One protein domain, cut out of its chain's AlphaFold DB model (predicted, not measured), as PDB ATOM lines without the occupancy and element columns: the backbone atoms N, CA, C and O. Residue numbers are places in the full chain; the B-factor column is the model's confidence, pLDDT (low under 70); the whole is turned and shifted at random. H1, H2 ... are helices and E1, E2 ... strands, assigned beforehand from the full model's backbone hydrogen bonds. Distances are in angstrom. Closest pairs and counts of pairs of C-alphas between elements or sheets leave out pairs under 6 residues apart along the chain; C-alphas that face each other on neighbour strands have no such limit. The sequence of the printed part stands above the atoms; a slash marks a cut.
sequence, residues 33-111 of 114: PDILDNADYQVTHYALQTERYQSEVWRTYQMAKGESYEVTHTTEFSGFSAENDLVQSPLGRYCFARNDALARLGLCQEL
ATOM      1  N   PRO A  33     328.336  97.893 129.021       83.75
ATOM      2  CA  PRO A  33     329.062  97.414 130.196       83.75
ATOM      3  C   PRO A  33     330.566  97.288 129.946       83.75
ATOM      4  O   PRO A  33     331.347  97.773 130.757       83.75
ATOM      5  N   ASP A  34     330.970  96.721 128.807       84.81
ATOM      6  CA  ASP A  34     332.385  96.550 128.453       84.81
ATOM      7  C   ASP A  34     333.084  97.899 128.229       84.81
ATOM      8  O   ASP A  34     334.239  98.086 128.610       84.81
ATOM      9  N   ILE A  35     332.380  98.867 127.632       84.81
ATOM     10  CA  ILE A  35     332.909 100.223 127.433       84.81
ATOM     11  C   ILE A  35     333.126 100.916 128.780       84.81
ATOM     12  O   ILE A  35     334.170 101.537 128.978       84.81
ATOM     13  N   LEU A  36     332.157 100.814 129.693       85.69
ATOM     14  CA  LEU A  36     332.257 101.385 131.035       85.69
ATOM     15  C   LEU A  36     333.370 100.715 131.844       85.69
ATOM     16  O   LEU A  36     334.133 101.415 132.502       85.69
ATOM     17  N   ASP A  37     333.509  99.395 131.737       85.94
ATOM     18  CA  ASP A  37     334.569  98.629 132.396       85.94
ATOM     19  C   ASP A  37     335.959  99.052 131.913       85.94
ATOM     20  O   ASP A  37     336.837  99.401 132.702       85.94
ATOM     21  N   ASN A  38     336.149  99.120 130.594       85.69
ATOM     22  CA  ASN A  38     337.407  99.574 130.019       85.69
ATOM     23  C   ASN A  38     337.695 101.050 130.352       85.69
ATOM     24  O   ASN A  38     338.848 101.413 130.581       85.69
ATOM     25  N   ALA A  39     336.674 101.912 130.386       85.88
ATOM     26  CA  ALA A  39     336.848 103.304 130.790       85.88
ATOM     27  C   ALA A  39     337.297 103.410 132.257       85.88
ATOM     28  O   ALA A  39     338.247 104.136 132.549       85.88
ATOM     29  N   ASP A  40     336.672 102.648 133.156       84.69
ATOM     30  CA  ASP A  40     337.020 102.601 134.577       84.69
ATOM     31  C   ASP A  40     338.445 102.080 134.796       84.69
ATOM     32  O   ASP A  40     339.227 102.686 135.535       84.69
ATOM     33  N   TYR A  41     338.832 101.029 134.066       85.12
ATOM     34  CA  TYR A  41     340.204 100.522 134.037       85.12
ATOM     35  C   TYR A  41     341.202 101.608 133.616       85.12
ATOM     36  O   TYR A  41     342.198 101.841 134.300       85.12
ATOM     37  N   GLN A  42     340.952 102.296 132.495       85.44
ATOM     38  CA  GLN A  42     341.893 103.279 131.952       85.44
ATOM     39  C   GLN A  42     342.041 104.509 132.845       85.44
ATOM     40  O   GLN A  42     343.161 104.973 133.068       85.44
ATOM     41  N   VAL A  43     340.931 105.021 133.377       85.31
ATOM     42  CA  VAL A  43     340.926 106.166 134.296       85.31
ATOM     43  C   VAL A  43     341.707 105.829 135.566       85.31
ATOM     44  O   VAL A  43     342.559 106.606 135.996       85.31
ATOM     45  N   THR A  44     341.511 104.628 136.106       84.94
ATOM     46  CA  THR A  44     342.220 104.157 137.305       84.94
ATOM     47  C   THR A  44     343.696 103.887 137.041       84.94
ATOM     48  O   THR A  44     344.550 104.223 137.860       84.94
ATOM     49  N   HIS A  45     344.031 103.357 135.866       84.38
ATOM     50  CA  HIS A  45     345.416 103.152 135.454       84.38
ATOM     51  C   HIS A  45     346.163 104.481 135.312       84.38
ATOM     52  O   HIS A  45     347.305 104.611 135.752       84.38
ATOM     53  N   TYR A  46     345.516 105.489 134.725       83.75
ATOM     54  CA  TYR A  46     346.080 106.830 134.625       83.75
ATOM     55  C   TYR A  46     346.294 107.463 136.009       83.75
ATOM     56  O   TYR A  46     347.352 108.043 136.265       83.75
ATOM     57  N   ALA A  47     345.338 107.299 136.929       82.00
ATOM     58  CA  ALA A  47     345.485 107.744 138.314       82.00
ATOM     59  C   ALA A  47     346.705 107.091 138.991       82.00
ATOM     60  O   ALA A  47     347.587 107.785 139.492       82.00
ATOM     61  N   LEU A  48     346.856 105.771 138.883       82.50
ATOM     62  CA  LEU A  48     348.031 105.063 139.401       82.50
ATOM     63  C   LEU A  48     349.355 105.609 138.826       82.50
ATOM     64  O   LEU A  48     350.324 105.824 139.557       82.50
ATOM     65  N   GLN A  49     349.422 105.834 137.511       81.81
ATOM     66  CA  GLN A  49     350.637 106.342 136.868       81.81
ATOM     67  C   GLN A  49     350.987 107.769 137.301       81.81
ATOM     68  O   GLN A  49     352.166 108.086 137.477       81.81
ATOM     69  N   THR A  50     349.981 108.624 137.477       80.88
ATOM     70  CA  THR A  50     350.191 110.012 137.901       80.88
ATOM     71  C   THR A  50     350.678 110.103 139.346       80.88
ATOM     72  O   THR A  50     351.617 110.856 139.595       80.88
ATOM     73  N   GLU A  51     350.157 109.285 140.266       77.94
ATOM     74  CA  GLU A  51     350.686 109.171 141.640       77.94
ATOM     75  C   GLU A  51     352.143 108.734 141.659       77.94
ATOM     76  O   GLU A  51     352.976 109.365 142.308       77.94
ATOM     77  N   ARG A  52     352.490 107.695 140.888       77.62
ATOM     78  CA  ARG A  52     353.885 107.244 140.784       77.62
ATOM     79  C   ARG A  52     354.802 108.356 140.302       77.62
ATOM     80  O   ARG A  52     355.865 108.569 140.877       77.62
ATOM     81  N   TYR A  53     354.388 109.069 139.258       79.44
ATOM     82  CA  TYR A  53     355.177 110.169 138.724       79.44
ATOM     83  C   TYR A  53     355.340 111.299 139.746       79.44
ATOM     84  O   TYR A  53     356.451 111.786 139.948       79.44
ATOM     85  N   GLN A  54     354.262 111.699 140.424       79.06
ATOM     86  CA  GLN A  54     354.321 112.750 141.438       79.06
ATOM     87  C   GLN A  54     355.190 112.355 142.634       79.06
ATOM     88  O   GLN A  54     356.013 113.161 143.064       79.06
ATOM     89  N   SER A  55     355.069 111.117 143.114       78.06
ATOM     90  CA  SER A  55     355.903 110.565 144.186       78.06
ATOM     91  C   SER A  55     357.392 110.619 143.825       78.06
ATOM     92  O   SER A  55     358.209 111.130 144.591       78.06
ATOM     93  N   GLU A  56     357.753 110.205 142.608       78.94
ATOM     94  CA  GLU A  56     359.134 110.244 142.117       78.94
ATOM     95  C   GLU A  56     359.690 111.669 141.962       78.94
ATOM     96  O   GLU A  56     360.829 111.957 142.354       78.94
ATOM     97  N   VAL A  57     358.884 112.590 141.427       82.25
ATOM     98  CA  VAL A  57     359.258 114.007 141.304       82.25
ATOM     99  C   VAL A  57     359.452 114.633 142.685       82.25
ATOM    100  O   VAL A  57     360.459 115.306 142.916       82.25
ATOM    101  N   TRP A  58     358.531 114.380 143.616       80.19
ATOM    102  CA  TRP A  58     358.604 114.896 144.981       80.19
ATOM    103  C   TRP A  58     359.817 114.347 145.732       80.19
ATOM    104  O   TRP A  58     360.551 115.107 146.366       80.19
ATOM    105  N   ARG A  59     360.096 113.048 145.579       80.94
ATOM    106  CA  ARG A  59     361.298 112.404 146.114       80.94
ATOM    107  C   ARG A  59     362.569 113.076 145.617       80.94
ATOM    108  O   ARG A  59     363.428 113.443 146.416       80.94
ATOM    109  N   THR A  60     362.672 113.273 144.306       82.19
ATOM    110  CA  THR A  60     363.840 113.906 143.681       82.19
ATOM    111  C   THR A  60     364.028 115.339 144.181       82.19
ATOM    112  O   THR A  60     365.149 115.755 144.469       82.19
ATOM    113  N   TYR A  61     362.934 116.085 144.337       82.50
ATOM    114  CA  TYR A  61     362.955 117.444 144.865       82.50
ATOM    115  C   TYR A  61     363.442 117.515 146.322       82.50
ATOM    116  O   TYR A  61     364.314 118.328 146.627       82.50
ATOM    117  N   GLN A  62     362.934 116.651 147.208       82.50
ATOM    118  CA  GLN A  62     363.370 116.609 148.610       82.50
ATOM    119  C   GLN A  62     364.842 116.198 148.742       82.50
ATOM    120  O   GLN A  62     365.603 116.847 149.461       82.50
ATOM    121  N   MET A  63     365.281 115.199 147.965       84.19
ATOM    122  CA  MET A  63     366.694 114.808 147.901       84.19
ATOM    123  C   MET A  63     367.587 115.965 147.434       84.19
ATOM    124  O   MET A  63     368.647 116.190 148.012       84.19
ATOM    125  N   ALA A  64     367.154 116.737 146.430       84.38
ATOM    126  CA  ALA A  64     367.889 117.910 145.952       84.38
ATOM    127  C   ALA A  64     367.958 119.045 146.992       84.38
ATOM    128  O   ALA A  64     368.920 119.811 147.000       84.38
ATOM    129  N   LYS A  65     366.963 119.147 147.880       85.62
ATOM    130  CA  LYS A  65     366.951 120.088 149.007       85.62
ATOM    131  C   LYS A  65     367.778 119.637 150.214       85.62
ATOM    132  O   LYS A  65     368.028 120.455 151.096       85.62
ATOM    133  N   GLY A  66     368.218 118.378 150.254       78.31
ATOM    134  CA  GLY A  66     368.916 117.804 151.407       78.31
ATOM    135  C   GLY A  66     367.994 117.489 152.592       78.31
ATOM    136  O   GLY A  66     368.477 117.342 153.712       78.31
ATOM    137  N   GLU A  67     366.683 117.402 152.358       77.12
ATOM    138  CA  GLU A  67     365.683 117.049 153.368       77.12
ATOM    139  C   GLU A  67     365.422 115.532 153.367       77.12
ATOM    140  O   GLU A  67     365.573 114.845 152.353       77.12
ATOM    141  N   SER A  68     365.048 114.997 154.534       69.56
ATOM    142  CA  SER A  68     364.594 113.612 154.683       69.56
ATOM    143  C   SER A  68     363.290 113.420 153.915       69.56
ATOM    144  O   SER A  68     362.305 114.076 154.234       69.56
ATOM    145  N   TYR A  69     363.272 112.499 152.951       64.50
ATOM    146  CA  TYR A  69     362.064 112.175 152.199       64.50
ATOM    147  C   TYR A  69     361.002 111.541 153.104       64.50
ATOM    148  O   TYR A  69     361.103 110.368 153.459       64.50
ATOM    149  N   GLU A  70     359.958 112.300 153.424       64.38
ATOM    150  CA  GLU A  70     358.672 111.742 153.841       64.38
ATOM    151  C   GLU A  70     357.722 111.712 152.642       64.38
ATOM    152  O   GLU A  70     357.585 112.699 151.907       64.38
ATOM    153  N   VAL A  71     357.070 110.566 152.430       62.19
ATOM    154  CA  VAL A  71     356.042 110.415 151.398       62.19
ATOM    155  C   VAL A  71     354.829 111.238 151.829       62.19
ATOM    156  O   VAL A  71     354.044 110.817 152.673       62.19
ATOM    157  N   THR A  72     354.668 112.435 151.273       60.16
ATOM    158  CA  THR A  72     353.439 113.212 151.450       60.16
ATOM    159  C   THR A  72     352.491 112.858 150.311       60.16
ATOM    160  O   THR A  72     352.671 113.300 149.179       60.16
ATOM    161  N   HIS A  73     351.496 112.023 150.592       59.78
ATOM    162  CA  HIS A  73     350.468 111.655 149.623       59.78
ATOM    163  C   HIS A  73     349.473 112.810 149.449       59.78
ATOM    164  O   HIS A  73     348.491 112.905 150.180       59.78
ATOM    165  N   THR A  74     349.747 113.726 148.519       56.59
ATOM    166  CA  THR A  74     348.923 114.931 148.306       56.59
ATOM    167  C   THR A  74     347.992 114.843 147.101       56.59
ATOM    168  O   THR A  74     347.277 115.802 146.820       56.59
ATOM    169  N   THR A  75     348.024 113.754 146.332       61.25
ATOM    170  CA  THR A  75     347.259 113.677 145.087       61.25
ATOM    171  C   THR A  75     345.801 113.344 145.396       61.25
ATOM    172  O   THR A  75     345.435 112.213 145.716       61.25
ATOM    173  N   GLU A  76     344.952 114.365 145.332       63.59
ATOM    174  CA  GLU A  76     343.504 114.199 145.364       63.59
ATOM    175  C   GLU A  76     343.003 113.849 143.961       63.59
ATOM    176  O   GLU A  76     343.176 114.611 143.007       63.59
ATOM    177  N   PHE A  77     342.363 112.689 143.829       67.31
ATOM    178  CA  PHE A  77     341.694 112.295 142.597       67.31
ATOM    179  C   PHE A  77     340.200 112.568 142.693       67.31
ATOM    180  O   PHE A  77     339.471 111.904 143.430       67.31
ATOM    181  N   SER A  78     339.719 113.528 141.907       67.44
ATOM    182  CA  SER A  78     338.290 113.826 141.816       67.44
ATOM    183  C   SER A  78     337.499 112.605 141.342       67.44
ATOM    184  O   SER A  78     337.719 112.107 140.239       67.44
ATOM    185  N   GLY A  79     336.545 112.155 142.161       70.88
ATOM    186  CA  GLY A  79     335.656 111.030 141.847       70.88
ATOM    187  C   GLY A  79     336.200 109.648 142.216       70.88
ATOM    188  O   GLY A  79     335.505 108.664 141.986       70.88
ATOM    189  N   PHE A  80     337.395 109.568 142.800       80.75
ATOM    190  CA  PHE A  80     337.934 108.335 143.367       80.75
ATOM    191  C   PHE A  80     337.679 108.300 144.872       80.75
ATOM    192  O   PHE A  80     337.692 109.338 145.536       80.75
ATOM    193  N   SER A  81     337.472 107.101 145.411       79.94
ATOM    194  CA  SER A  81     337.422 106.888 146.858       79.94
ATOM    195  C   SER A  81     338.797 106.440 147.337       79.94
ATOM    196  O   SER A  81     339.397 105.570 146.712       79.94
ATOM    197  N   ALA A  82     339.315 107.029 148.412       74.88
ATOM    198  CA  ALA A  82     340.589 106.631 149.004       74.88
ATOM    199  C   ALA A  82     340.382 106.280 150.479       74.88
ATOM    200  O   ALA A  82     340.022 107.148 151.275       74.88
ATOM    201  N   GLU A  83     340.616 105.022 150.845       73.12
ATOM    202  CA  GLU A  83     340.479 104.525 152.215       73.12
ATOM    203  C   GLU A  83     341.635 103.569 152.533       73.12
ATOM    204  O   GLU A  83     341.951 102.699 151.727       73.12
ATOM    205  N   ASN A  84     342.287 103.734 153.692       68.38
ATOM    206  CA  ASN A  84     343.384 102.869 154.161       68.38
ATOM    207  C   ASN A  84     344.482 102.612 153.101       68.38
ATOM    208  O   ASN A  84     344.847 101.469 152.841       68.38
ATOM    209  N   ASP A  85     344.980 103.678 152.463       73.50
ATOM    210  CA  ASP A  85     345.985 103.645 151.380       73.50
ATOM    211  C   ASP A  85     345.560 102.925 150.092       73.50
ATOM    212  O   ASP A  85     346.377 102.713 149.193       73.50
ATOM    213  N   LEU A  86     344.275 102.609 149.957       79.12
ATOM    214  CA  LEU A  86     343.675 101.979 148.794       79.12
ATOM    215  C   LEU A  86     342.831 103.009 148.041       79.12
ATOM    216  O   LEU A  86     341.923 103.620 148.599       79.12
ATOM    217  N   VAL A  87     343.153 103.220 146.766       81.81
ATOM    218  CA  VAL A  87     342.435 104.131 145.875       81.81
ATOM    219  C   VAL A  87     341.554 103.307 144.949       81.81
ATOM    220  O   VAL A  87     342.043 102.469 144.190       81.81
ATOM    221  N   GLN A  88     340.254 103.558 145.018       85.81
ATOM    222  CA  GLN A  88     339.206 102.871 144.284       85.81
ATOM    223  C   GLN A  88     338.678 103.734 143.138       85.81
ATOM    224  O   GLN A  88     338.465 104.942 143.283       85.81
ATOM    225  N   SER A  89     338.447 103.078 142.005       84.69
ATOM    226  CA  SER A  89     337.900 103.659 140.789       84.69
ATOM    227  C   SER A  89     336.496 104.243 140.990       84.69
ATOM    228  O   SER A  89     335.759 103.794 141.873       84.69
ATOM    229  N   PRO A  90     336.065 105.202 140.151       79.81
ATOM    230  CA  PRO A  90     334.730 105.791 140.251       79.81
ATOM    231  C   PRO A  90     333.583 104.778 140.133       79.81
ATOM    232  O   PRO A  90     332.537 104.975 140.752       79.81
ATOM    233  N   LEU A  91     333.751 103.698 139.353       83.25
ATOM    234  CA  LEU A  91     332.749 102.623 139.263       83.25
ATOM    235  C   LEU A  91     332.969 101.500 140.289       83.25
ATOM    236  O   LEU A  91     332.217 100.527 140.308       83.25
ATOM    237  N   GLY A  92     333.974 101.627 141.155       80.06
ATOM    238  CA  GLY A  92     334.208 100.742 142.291       80.06
ATOM    239  C   GLY A  92     334.836  99.391 141.957       80.06
ATOM    240  O   GLY A  92     335.014  98.570 142.858       80.06
ATOM    241  N   ARG A  93     335.167  99.131 140.688       82.56
ATOM    242  CA  ARG A  93     335.644  97.820 140.235       82.56
ATOM    243  C   ARG A  93     337.154  97.659 140.357       82.56
ATOM    244  O   ARG A  93     337.610  96.583 140.746       82.56
ATOM    245  N   TYR A  94     337.914  98.707 140.055       85.12
ATOM    246  CA  TYR A  94     339.375  98.674 140.051       85.12
ATOM    247  C   TYR A  94     339.961  99.448 141.220       85.12
ATOM    248  O   TYR A  94     339.465 100.505 141.597       85.12
ATOM    249  N   CYS A  95     341.044  98.922 141.774       86.12
ATOM    250  CA  CYS A  95     341.725  99.505 142.912       86.12
ATOM    251  C   CYS A  95     343.243  99.440 142.746       86.12
ATOM    252  O   CYS A  95     343.777  98.558 142.066       86.12
ATOM    253  N   PHE A  96     343.943 100.356 143.410       82.50
ATOM    254  CA  PHE A  96     345.389 100.292 143.585       82.50
ATOM    255  C   PHE A  96     345.800 100.800 144.969       82.50
ATOM    256  O   PHE A  96     345.169 101.695 145.524       82.50
ATOM    257  N   ALA A  97     346.876 100.236 145.517       79.12
ATOM    258  CA  ALA A  97     347.476 100.728 146.751       79.12
ATOM    259  C   ALA A  97     348.424 101.897 146.450       79.12
ATOM    260  O   ALA A  97     349.249 101.819 145.538       79.12
ATOM    261  N   ARG A  98     348.335 102.973 147.233       72.81
ATOM    262  CA  ARG A  98     349.154 104.180 147.069       72.81
ATOM    263  C   ARG A  98     350.608 103.974 147.521       72.81
ATOM    264  O   ARG A  98     351.516 104.611 146.990       72.81
ATOM    265  N   ASN A  99     350.830 103.043 148.450       67.69
ATOM    266  CA  ASN A  99     352.132 102.819 149.090       67.69
ATOM    267  C   ASN A  99     352.985 101.748 148.401       67.69
ATOM    268  O   ASN A  99     354.154 101.577 148.747       67.69
ATOM    269  N   ASP A 100     352.429 101.024 147.428       64.94
ATOM    270  CA  ASP A 100     353.155  99.975 146.723       64.94
ATOM    271  C   ASP A 100     353.667 100.489 145.367       64.94
ATOM    272  O   ASP A 100     352.924 100.680 144.399       64.94
ATOM    273  N   ALA A 101     354.985 100.694 145.273       43.16
ATOM    274  CA  ALA A 101     355.672 101.111 144.049       43.16
ATOM    275  C   ALA A 101     355.513 100.104 142.889       43.16
ATOM    276  O   ALA A 101     355.780 100.449 141.736       43.16
ATOM    277  N   LEU A 102     355.047  98.881 143.175       50.84
ATOM    278  CA  LEU A 102     354.709  97.839 142.207       50.84
ATOM    279  C   LEU A 102     353.201  97.621 142.035       50.84
ATOM    280  O   LEU A 102     352.849  96.810 141.178       50.84
ATOM    281  N   ALA A 103     352.343  98.383 142.739       57.97
ATOM    282  CA  ALA A 103     350.886  98.229 142.777       57.97
ATOM    283  C   ALA A 103     350.318  97.788 141.426       57.97
ATOM    284  O   ALA A 103     350.281  98.550 140.453       57.97
ATOM    285  N   ARG A 104     349.928  96.513 141.364       62.44
ATOM    286  CA  ARG A 104     349.107  96.000 140.280       62.44
ATOM    287  C   ARG A 104     347.763  96.690 140.420       62.44
ATOM    288  O   ARG A 104     347.117  96.565 141.454       62.44
ATOM    289  N   LEU A 105     347.356  97.410 139.382       72.12
ATOM    290  CA  LEU A 105     345.950  97.730 139.228       72.12
ATOM    291  C   LEU A 105     345.200  96.398 139.162       72.12
ATOM    292  O   LEU A 105     345.489  95.564 138.302       72.12
ATOM    293  N   GLY A 106     344.320  96.181 140.127       75.00
ATOM    294  CA  GLY A 106     343.613  94.922 140.315       75.00
ATOM    295  C   GLY A 106     342.143  95.171 140.590       75.00
ATOM    296  O   GLY A 106     341.713  96.315 140.763       75.00
ATOM    297  N   LEU A 107     341.358  94.100 140.626       76.12
ATOM    298  CA  LEU A 107     339.983  94.211 141.095       76.12
ATOM    299  C   LEU A 107     340.003  94.523 142.594       76.12
ATOM    300  O   LEU A 107     340.726  93.878 143.350       76.12
ATOM    301  N   CYS A 108     339.181  95.470 143.047       74.75
ATOM    302  CA  CYS A 108     339.096  95.820 144.472       74.75
ATOM    303  C   CYS A 108     338.809  94.604 145.362       74.75
ATOM    304  O   CYS A 108     339.311  94.507 146.478       74.75
ATOM    305  N   GLN A 109     338.041  93.649 144.836       67.00
ATOM    306  CA  GLN A 109     337.706  92.393 145.502       67.00
ATOM    307  C   GLN A 109     338.923  91.487 145.728       67.00
ATOM    308  O   GLN A 109     338.998  90.817 146.747       67.00
ATOM    309  N   GLU A 110     339.893  91.490 144.813       64.62
ATOM    310  CA  GLU A 110     341.128  90.705 144.945       64.62
ATOM    311  C   GLU A 110     342.103  91.331 145.951       64.62
ATOM    312  O   GLU A 110     342.929  90.626 146.518       64.62
ATOM    313  N   LEU A 111     341.994  92.643 146.183       58.44
ATOM    314  CA  LEU A 111     342.840  93.416 147.100       58.44
ATOM    315  C   LEU A 111     342.267  93.532 148.525       58.44
ATOM    316  O   LEU A 111     342.978  93.974 149.418       58.44
TER     317      LEU A 111
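Overview. This is residues 33 to 111 of the 114 residues of an uncharacterized protein of Thalassolituus oleivorans R6-15 (UniProt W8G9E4). One long helix, H1, makes the whole length; a small three-stranded sheet packs on its residues 37 to 48 with E3 nearest to it, and the short H2, four residues, packs on E3 from the sheet's opposite face. Residues 66 to 80 fold back from H1's end to the sheet. The 79 printed residues include two named helices and three strands, H1 E1 E2 E3 H2; the class is mixed, only just compact, close to loose, with a radius of gyration of the C-alphas of 13.9 A and spans of 49 by 21 by 20 A.

Along the chain. Find C-alpha 33 at (329.062, 97.414, 130.196); H1 runs 48.0 A to residue 65. Then come E1, 81 to 83, E2, 86 to 88, E3, 94 to 97, 10.7 A, and H2, 108 to 111, ending at (342.840, 93.416, 147.100).

Arrangement. E1, E2 and E3 form a meander, each strand the antiparallel neighbour of the one before; see N 83 and O 86, 3.0 A, and N 87 and O 96, 2.8 A. H1 is on the sheet, over E3, at a height of 10.3 A; its closest C-alphas to E3 are Tyr 41 and Tyr 94, 6.3 A. H2 is on the opposite face, its Cys 108 C-alpha 4.8 A from that of Cys 95. Every O i to N i+4 pair of H1 is within hydrogen-bond range; H2 is too short for one.

Size, cuts and confidence. The printed part has no cut. The link H1 to E1 is long. Confidence is under 70 at residues 68 to 78, 84, 99 to 104 and 109 to 111.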